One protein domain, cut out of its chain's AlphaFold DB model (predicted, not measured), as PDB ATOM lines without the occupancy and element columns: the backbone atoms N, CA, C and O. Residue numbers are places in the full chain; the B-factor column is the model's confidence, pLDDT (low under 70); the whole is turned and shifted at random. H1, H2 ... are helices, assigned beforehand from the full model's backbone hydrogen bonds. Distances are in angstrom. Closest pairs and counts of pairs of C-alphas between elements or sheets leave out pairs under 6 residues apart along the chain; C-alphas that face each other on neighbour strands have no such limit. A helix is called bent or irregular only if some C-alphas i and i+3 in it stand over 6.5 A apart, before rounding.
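This is residues 8 to 68 of the 252 residues of an uncharacterized protein of Plasmodium vivax India VII (UniProt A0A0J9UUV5). A long helical hairpin of H1 and H2, running opposite ways and nearest each other beside their link, has its wider end bridged by the short, irregular helix H3. From H3 the last stretch, residues 63 to 68, folds back lengthwise towards the end with the link. The printed part has 61 residues with three named helices, in the order H1, H2, H3, and no named strand; its class is all helix, with 44 residues in the helices. It is compact, with a radius of gyration of the C-alphas of 12.1 A, and elongated, spanning 34 by 19 by 15 A.

The printed part begins at Met 8. H1, residues 10 to 28, is the longest helix by residues; it runs from C-alpha 10 at (204.970, 229.657, 183.469) to C-alpha 28 at (203.336, 209.213, 166.673), a length of 26.5 A. A short link of 8 residues follows, in which residues 29 to 30 pair with residues 33 to 34, antiparallel. H2, residues 37 to 53, measures 24.5 A from first to last C-alpha. After a tight link of one residue, Asp 54, comes H3, residues 55 to 62, 12.9 A long, with C-alpha 62 at (210.607, 222.145, 185.621). H3 is irregular: C-alphas 56 and 59 are 7.8 A apart.

H1 and H2 form a helical hairpin at a shallow tilt of 19 degrees, opposite ways. They only just touch, with 3 pairs of C-alphas within 8 A, through residues 24 to 28 of H1 and 37 to 40 of H2 alone; the closest C-alphas, those of Tyr 28 and Cys 40, are 6.9 A apart. H3 touches H2 at residues 48 to 52 of H2 alone, with the C-alphas of Val 51 and Leu 57 closest at 5.3 A, at a steep tilt of 52 degrees, opposite ways. H3 touches H1 at residues 10 to 14 of H1 alone, with the C-alphas of Cys 13 and Cys 60 closest at 5.0 A. H1 and H3 run the same way at a steep tilt of 69 degrees, only just short of about perpendicular. The helix packing is mostly crossed, but only just: 1 of the 3 touching pairs is at a shallow tilt. In H1 and H2 every O i to N i+4 pair is within hydrogen-bond range; in H3 0 of 4 are, while 3 of its 5 O i to N i+3 pairs are.

The two C-alphas farthest apart, those of Gly 31 and Pro 55, are 35.3 A apart, and the first and last printed C-alphas, of Met 8 and Asn 68, are 24.4 A apart. The printed part has no cut, and neither link between the helices is long. The mean pLDDT of the printed part is 78.5; residue 8 and residues 62 to 68, of which 62 belongs to H3, are under 70.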
ATOM      1  N   MET A   8     209.293 234.224 178.448       63.53
ATOM      2  CA  MET A   8     208.173 233.285 178.512       63.53
ATOM      3  C   MET A   8     207.822 233.037 179.982       63.53
ATOM      4  O   MET A   8     208.728 232.785 180.776       63.53
ATOM      5  N   ASP A   9     206.551 233.168 180.360       76.06
ATOM      6  CA  ASP A   9     206.113 232.897 181.733       76.06
ATOM      7  C   ASP A   9     205.708 231.422 181.927       76.06
ATOM      8  O   ASP A   9     205.722 230.616 180.992       76.06
ATOM      9  N   MET A  10     205.370 231.035 183.161       75.50
ATOM     10  CA  MET A  10     204.970 229.657 183.469       75.50
ATOM     11  C   MET A  10     203.699 229.234 182.714       75.50
ATOM     12  O   MET A  10     203.580 228.087 182.277       75.50
ATOM     13  N   SER A  11     202.759 230.159 182.504       76.62
ATOM     14  CA  SER A  11     201.534 229.870 181.760       76.62
ATOM     15  C   SER A  11     201.861 229.538 180.305       76.62
ATOM     16  O   SER A  11     201.356 228.547 179.779       76.62
ATOM     17  N   ASP A  12     202.731 230.320 179.670       78.81
ATOM     18  CA  ASP A  12     203.207 230.070 178.309       78.81
ATOM     19  C   ASP A  12     203.934 228.719 178.199       78.81
ATOM     20  O   ASP A  12     203.752 227.988 177.220       78.81
ATOM     21  N   CYS A  13     204.713 228.342 179.219       79.75
ATOM     22  CA  CYS A  13     205.378 227.040 179.289       79.75
ATOM     23  C   CYS A  13     204.390 225.868 179.360       79.75
ATOM     24  O   CYS A  13     204.547 224.898 178.610       79.75
ATOM     25  N   HIS A  14     203.348 225.953 180.195       79.25
ATOM     26  CA  HIS A  14     202.285 224.941 180.229       79.25
ATOM     27  C   HIS A  14     201.588 224.817 178.872       79.25
ATOM     28  O   HIS A  14     201.423 223.707 178.362       79.25
ATOM     29  N   TYR A  15     201.247 225.943 178.240       78.12
ATOM     30  CA  TYR A  15     200.618 225.934 176.919       78.12
ATOM     31  C   TYR A  15     201.499 225.281 175.859       78.12
ATOM     32  O   TYR A  15     201.035 224.387 175.147       78.12
ATOM     33  N   PHE A  16     202.766 225.692 175.757       81.94
ATOM     34  CA  PHE A  16     203.703 225.101 174.806       81.94
ATOM     35  C   PHE A  16     203.849 223.596 175.036       81.94
ATOM     36  O   PHE A  16     203.783 222.835 174.071       81.94
ATOM     37  N   ARG A  17     203.975 223.155 176.296       81.12
ATOM     38  CA  ARG A  17     204.071 221.735 176.656       81.12
ATOM     39  C   ARG A  17     202.847 220.962 176.177       81.12
ATOM     40  O   ARG A  17     202.988 220.004 175.422       81.12
ATOM     41  N   HIS A  18     201.650 221.389 176.569       81.81
ATOM     42  CA  HIS A  18     200.412 220.705 176.196       81.81
ATOM     43  C   HIS A  18     200.209 220.674 174.677       81.81
ATOM     44  O   HIS A  18     199.836 219.636 174.134       81.81
ATOM     45  N   TRP A  19     200.510 221.775 173.982       84.50
ATOM     46  CA  TRP A  19     200.464 221.827 172.521       84.50
ATOM     47  C   TRP A  19     201.479 220.876 171.880       84.50
ATOM     48  O   TRP A  19     201.126 220.119 170.979       84.50
ATOM     49  N   PHE A  20     202.730 220.886 172.342       85.25
ATOM     50  CA  PHE A  20     203.793 220.050 171.798       85.25
ATOM     51  C   PHE A  20     203.471 218.564 171.980       85.25
ATOM     52  O   PHE A  20     203.494 217.818 171.001       85.25
ATOM     53  N   HIS A  21     203.064 218.151 173.184       83.00
ATOM     54  CA  HIS A  21     202.603 216.786 173.441       83.00
ATOM     55  C   HIS A  21     201.427 216.398 172.538       83.00
ATOM     56  O   HIS A  21     201.425 215.302 171.986       83.00
ATOM     57  N   GLU A  22     200.465 217.297 172.317       84.00
ATOM     58  CA  GLU A  22     199.338 217.045 171.418       84.00
ATOM     59  C   GLU A  22     199.794 216.819 169.965       84.00
ATOM     60  O   GLU A  22     199.332 215.878 169.316       84.00
ATOM     61  N   GLN A  23     200.732 217.629 169.455       85.69
ATOM     62  CA  GLN A  23     201.288 217.452 168.105       85.69
ATOM     63  C   GLN A  23     202.045 216.129 167.967       85.69
ATOM     64  O   GLN A  23     201.869 215.404 166.984       85.69
ATOM     65  N   VAL A  24     202.873 215.796 168.960       84.88
ATOM     66  CA  VAL A  24     203.627 214.541 168.979       84.88
ATOM     67  C   VAL A  24     202.674 213.350 169.087       84.88
ATOM     68  O   VAL A  24     202.800 212.398 168.318       84.88
ATOM     69  N   SER A  25     201.662 213.430 169.954       83.56
ATOM     70  CA  SER A  25     200.639 212.398 170.111       83.56
ATOM     71  C   SER A  25     199.899 212.131 168.805       83.56
ATOM     72  O   SER A  25     199.843 210.991 168.358       83.56
ATOM     73  N   LYS A  26     199.384 213.179 168.151       85.88
ATOM     74  CA  LYS A  26     198.654 213.068 166.876       85.88
ATOM     75  C   LYS A  26     199.482 212.421 165.768       85.88
ATOM     76  O   LYS A  26     198.927 211.820 164.853       85.88
ATOM     77  N   LYS A  27     200.806 212.582 165.816       87.56
ATOM     78  CA  LYS A  27     201.706 212.096 164.771       87.56
ATOM     79  C   LYS A  27     202.259 210.698 165.039       87.56
ATOM     80  O   LYS A  27     202.478 209.954 164.084       87.56
ATOM     81  N   TYR A  28     202.536 210.377 166.298       85.12
ATOM     82  CA  TYR A  28     203.336 209.213 166.673       85.12
ATOM     83  C   TYR A  28     202.599 208.218 167.567       85.12
ATOM     84  O   TYR A  28     203.191 207.200 167.906       85.12
ATOM     85  N   TYR A  29     201.341 208.457 167.939       79.88
ATOM     86  CA  TYR A  29     200.603 207.558 168.825       79.88
ATOM     87  C   TYR A  29     199.281 207.092 168.218       79.88
ATOM     88  O   TYR A  29     198.559 207.858 167.586       79.88
ATOM     89  N   GLU A  30     198.963 205.825 168.468       81.38
ATOM     90  CA  GLU A  30     197.678 205.189 168.182       81.38
ATOM     91  C   GLU A  30     197.151 204.581 169.486       81.38
ATOM     92  O   GLU A  30     197.576 203.507 169.924       81.38
ATOM     93  N   GLY A  31     196.275 205.320 170.173       76.44
ATOM     94  CA  GLY A  31     195.880 204.999 171.544       76.44
ATOM     95  C   GLY A  31     197.095 205.012 172.479       76.44
ATOM     96  O   GLY A  31     197.792 206.020 172.590       76.44
ATOM     97  N   LYS A  32     197.367 203.880 173.137       72.50
ATOM     98  CA  LYS A  32     198.545 203.699 174.009       72.50
ATOM     99  C   LYS A  32     199.809 203.267 173.252       72.50
ATOM    100  O   LYS A  32     200.889 203.243 173.840       72.50
ATOM    101  N   ASN A  33     199.697 202.924 171.969       77.12
ATOM    102  CA  ASN A  33     200.822 202.440 171.174       77.12
ATOM    103  C   ASN A  33     201.618 203.604 170.589       77.12
ATOM    104  O   ASN A  33     201.043 204.557 170.068       77.12
ATOM    105  N   ILE A  34     202.947 203.500 170.641       80.19
ATOM    106  CA  ILE A  34     203.861 204.486 170.066       80.19
ATOM    107  C   ILE A  34     204.485 203.964 168.771       80.19
ATOM    108  O   ILE A  34     205.239 202.989 168.751       80.19
ATOM    109  N   ASN A  35     204.223 204.677 167.688       82.81
ATOM    110  CA  ASN A  35     204.866 204.497 166.403       82.81
ATOM    111  C   ASN A  35     206.180 205.281 166.372       82.81
ATOM    112  O   ASN A  35     206.242 206.453 166.736       82.81
ATOM    113  N   ASN A  36     207.248 204.645 165.886       83.88
ATOM    114  CA  ASN A  36     208.549 205.292 165.703       83.88
ATOM    115  C   ASN A  36     209.084 205.972 166.988       83.88
ATOM    116  O   ASN A  36     209.516 207.127 166.976       83.88
ATOM    117  N   LYS A  37     209.073 205.220 168.100       84.44
ATOM    118  CA  LYS A  37     209.532 205.646 169.438       84.44
ATOM    119  C   LYS A  37     210.868 206.389 169.426       84.44
ATOM    120  O   LYS A  37     211.037 207.349 170.164       84.44
ATOM    121  N   HIS A  38     211.800 205.968 168.574       83.19
ATOM    122  CA  HIS A  38     213.105 206.612 168.440       83.19
ATOM    123  C   HIS A  38     213.009 208.059 167.922       83.19
ATOM    124  O   HIS A  38     213.685 208.938 168.447       83.19
ATOM    125  N   VAL A  39     212.174 208.328 166.912       85.31
ATOM    126  CA  VAL A  39     211.965 209.701 166.415       85.31
ATOM    127  C   VAL A  39     211.245 210.554 167.454       85.31
ATOM    128  O   VAL A  39     211.641 211.697 167.662       85.31
ATOM    129  N   CYS A  40     210.244 209.987 168.129       81.81
ATOM    130  CA  CYS A  40     209.546 210.653 169.226       81.81
ATOM    131  C   CYS A  40     210.529 211.073 170.336       81.81
ATOM    132  O   CYS A  40     210.605 212.252 170.669       81.81
ATOM    133  N   GLY A  41     211.369 210.144 170.811       81.94
ATOM    134  CA  GLY A  41     212.396 210.422 171.822       81.94
ATOM    135  C   GLY A  41     213.362 211.533 171.404       81.94
ATOM    136  O   GLY A  41     213.519 212.505 172.133       81.94
ATOM    137  N   LYS A  42     213.901 211.482 170.177       84.44
ATOM    138  CA  LYS A  42     214.798 212.537 169.667       84.44
ATOM    139  C   LYS A  42     214.166 213.927 169.634       84.44
ATOM    140  O   LYS A  42     214.875 214.924 169.748       84.44
ATOM    141  N   LEU A  43     212.858 214.007 169.414       85.25
ATOM    142  CA  LEU A  43     212.150 215.278 169.391       85.25
ATOM    143  C   LEU A  43     212.018 215.859 170.807       85.25
ATOM    144  O   LEU A  43     212.246 217.054 170.989       85.25
ATOM    145  N   PHE A  44     211.712 215.019 171.798       84.44
ATOM    146  CA  PHE A  44     211.724 215.415 173.207       84.44
ATOM    147  C   PHE A  44     213.127 215.826 173.672       84.44
ATOM    148  O   PHE A  44     213.265 216.885 174.285       84.44
ATOM    149  N   ASP A  45     214.164 215.067 173.296       84.12
ATOM    150  CA  ASP A  45     215.564 215.391 173.604       84.12
ATOM    151  C   ASP A  45     215.951 216.773 173.060       84.12
ATOM    152  O   ASP A  45     216.518 217.596 173.777       84.12
ATOM    153  N   LEU A  46     215.591 217.063 171.803       85.56
ATOM    154  CA  LEU A  46     215.868 218.352 171.171       85.56
ATOM    155  C   LEU A  46     215.181 219.510 171.909       85.56
ATOM    156  O   LEU A  46     215.797 220.550 172.135       85.56
ATOM    157  N   VAL A  47     213.909 219.346 172.281       84.62
ATOM    158  CA  VAL A  47     213.173 220.375 173.030       84.62
ATOM    159  C   VAL A  47     213.794 220.586 174.414       84.62
ATOM    160  O   VAL A  47     213.969 221.733 174.823       84.62
ATOM    161  N   SER A  48     214.193 219.510 175.097       82.94
ATOM    162  CA  SER A  48     214.923 219.559 176.373       82.94
ATOM    163  C   SER A  48     216.253 220.303 176.267       82.94
ATOM    164  O   SER A  48     216.573 221.181 177.077       82.94
ATOM    165  N   GLU A  49     217.008 220.047 175.202       84.12
ATOM    166  CA  GLU A  49     218.263 220.743 174.941       84.12
ATOM    167  C   GLU A  49     218.060 222.251 174.712       84.12
ATOM    168  O   GLU A  49     218.843 223.066 175.200       84.12
ATOM    169  N   VAL A  50     217.001 222.652 174.003       85.31
ATOM    170  CA  VAL A  50     216.694 224.074 173.770       85.31
ATOM    171  C   VAL A  50     216.281 224.775 175.068       85.31
ATOM    172  O   VAL A  50     216.827 225.832 175.393       85.31
ATOM    173  N   VAL A  51     215.367 224.177 175.836       84.44
ATOM    174  CA  VAL A  51     214.848 224.741 177.097       84.44
ATOM    175  C   VAL A  51     215.942 224.864 178.164       84.44
ATOM    176  O   VAL A  51     215.997 225.846 178.911       84.44
ATOM    177  N   SER A  52     216.869 223.906 178.219       83.00
ATOM    178  CA  SER A  52     218.002 223.957 179.151       83.00
ATOM    179  C   SER A  52     219.027 225.045 178.806       83.00
ATOM    180  O   SER A  52     219.651 225.598 179.712       83.00
ATOM    181  N   LYS A  53     219.188 225.398 177.524       85.69
ATOM    182  CA  LYS A  53     220.200 226.367 177.069       85.69
ATOM    183  C   LYS A  53     219.724 227.814 177.044       85.69
ATOM    184  O   LYS A  53     220.561 228.704 177.186       85.69
ATOM    185  N   ASP A  54     218.430 228.068 176.867       82.81
ATOM    186  CA  ASP A  54     217.894 229.434 176.833       82.81
ATOM    187  C   ASP A  54     217.435 229.880 178.236       82.81
ATOM    188  O   ASP A  54     216.501 229.294 178.790       82.81
ATOM    189  N   PRO A  55     218.049 230.915 178.842       81.12
ATOM    190  CA  PRO A  55     217.581 231.480 180.106       81.12
ATOM    191  C   PRO A  55     216.147 232.022 180.040       81.12
ATOM    192  O   PRO A  55     215.460 232.050 181.051       81.12
ATOM    193  N   LYS A  56     215.661 232.429 178.859       81.31
ATOM    194  CA  LYS A  56     214.280 232.913 178.680       81.31
ATOM    195  C   LYS A  56     213.234 231.804 178.774       81.31
ATOM    196  O   LYS A  56     212.053 232.118 178.877       81.31
ATOM    197  N   LEU A  57     213.666 230.545 178.704       79.81
ATOM    198  CA  LEU A  57     212.832 229.351 178.838       79.81
ATOM    199  C   LEU A  57     213.009 228.688 180.207       79.81
ATOM    200  O   LEU A  57     212.572 227.557 180.397       79.81
ATOM    201  N   GLU A  58     213.650 229.366 181.164       76.81
ATOM    202  CA  GLU A  58     213.848 228.840 182.514       76.81
ATOM    203  C   GLU A  58     212.553 228.310 183.160       76.81
ATOM    204  O   GLU A  58     212.604 227.184 183.661       76.81
ATOM    205  N   PRO A  59     211.389 228.993 183.074       77.31
ATOM    206  CA  PRO A  59     210.146 228.470 183.654       77.31
ATOM    207  C   PRO A  59     209.689 227.138 183.039       77.31
ATOM    208  O   PRO A  59     208.952 226.377 183.655       77.31
ATOM    209  N   CYS A  60     210.155 226.799 181.834       78.19
ATOM    210  CA  CYS A  60     209.787 225.564 181.145       78.19
ATOM    211  C   CYS A  60     210.650 224.362 181.560       78.19
ATOM    212  O   CYS A  60     210.392 223.246 181.113       78.19
ATOM    213  N   ARG A  61     211.690 224.557 182.382       77.25
ATOM    214  CA  ARG A  61     212.660 223.502 182.741       77.25
ATOM    215  C   ARG A  61     212.116 222.465 183.721       77.25
ATOM    216  O   ARG A  61     212.728 221.420 183.906       77.25
ATOM    217  N   CYS A  62     211.003 222.771 184.368       68.94
ATOM    218  CA  CYS A  62     210.607 222.145 185.621       68.94
ATOM    219  C   CYS A  62     209.919 220.791 185.515       68.94
ATOM    220  O   CYS A  62     209.845 220.078 186.508       68.94
ATOM    221  N   TYR A  63     209.426 220.421 184.339       60.66
ATOM    222  CA  TYR A  63     208.663 219.192 184.178       60.66
ATOM    223  C   TYR A  63     208.907 218.606 182.790       60.66
ATOM    224  O   TYR A  63     208.215 218.942 181.830       60.66
ATOM    225  N   TYR A  64     209.892 217.712 182.700       55.94
ATOM    226  CA  TYR A  64     209.986 216.748 181.611       55.94
ATOM    227  C   TYR A  64     209.421 215.426 182.121       55.94
ATOM    228  O   TYR A  64     210.036 214.763 182.951       55.94
ATOM    229  N   SER A  65     208.215 215.077 181.671       50.34
ATOM    230  CA  SER A  65     207.728 213.709 181.826       50.34
ATOM    231  C   SER A  65     208.369 212.855 180.739       50.34
ATOM    232  O   SER A  65     208.172 213.111 179.550       50.34
ATOM    233  N   ASP A  66     209.112 211.829 181.148       45.66
ATOM    234  CA  ASP A  66     209.704 210.831 180.252       45.66
ATOM    235  C   ASP A  66     208.658 209.855 179.678       45.66
ATOM    236  O   ASP A  66     208.976 208.988 178.856       45.66
ATOM    237  N   THR A  67     207.393 209.960 180.103       50.38
ATOM    238  CA  THR A  67     206.336 209.017 179.733       50.38
ATOM    239  C   THR A  67     205.075 209.711 179.229       50.38
ATOM    240  O   THR A  67     204.699 210.814 179.623       50.38
ATOM    241  N   ASN A  68     204.391 209.015 178.319       54.94
ATOM    242  CA  ASN A  68     203.131 209.450 177.722       54.94
ATOM    243  C   ASN A  68     201.918 209.197 178.639       54.94
ATOM    244  O   ASN A  68     200.776 209.373 178.221       54.94
TER     245      ASN A  68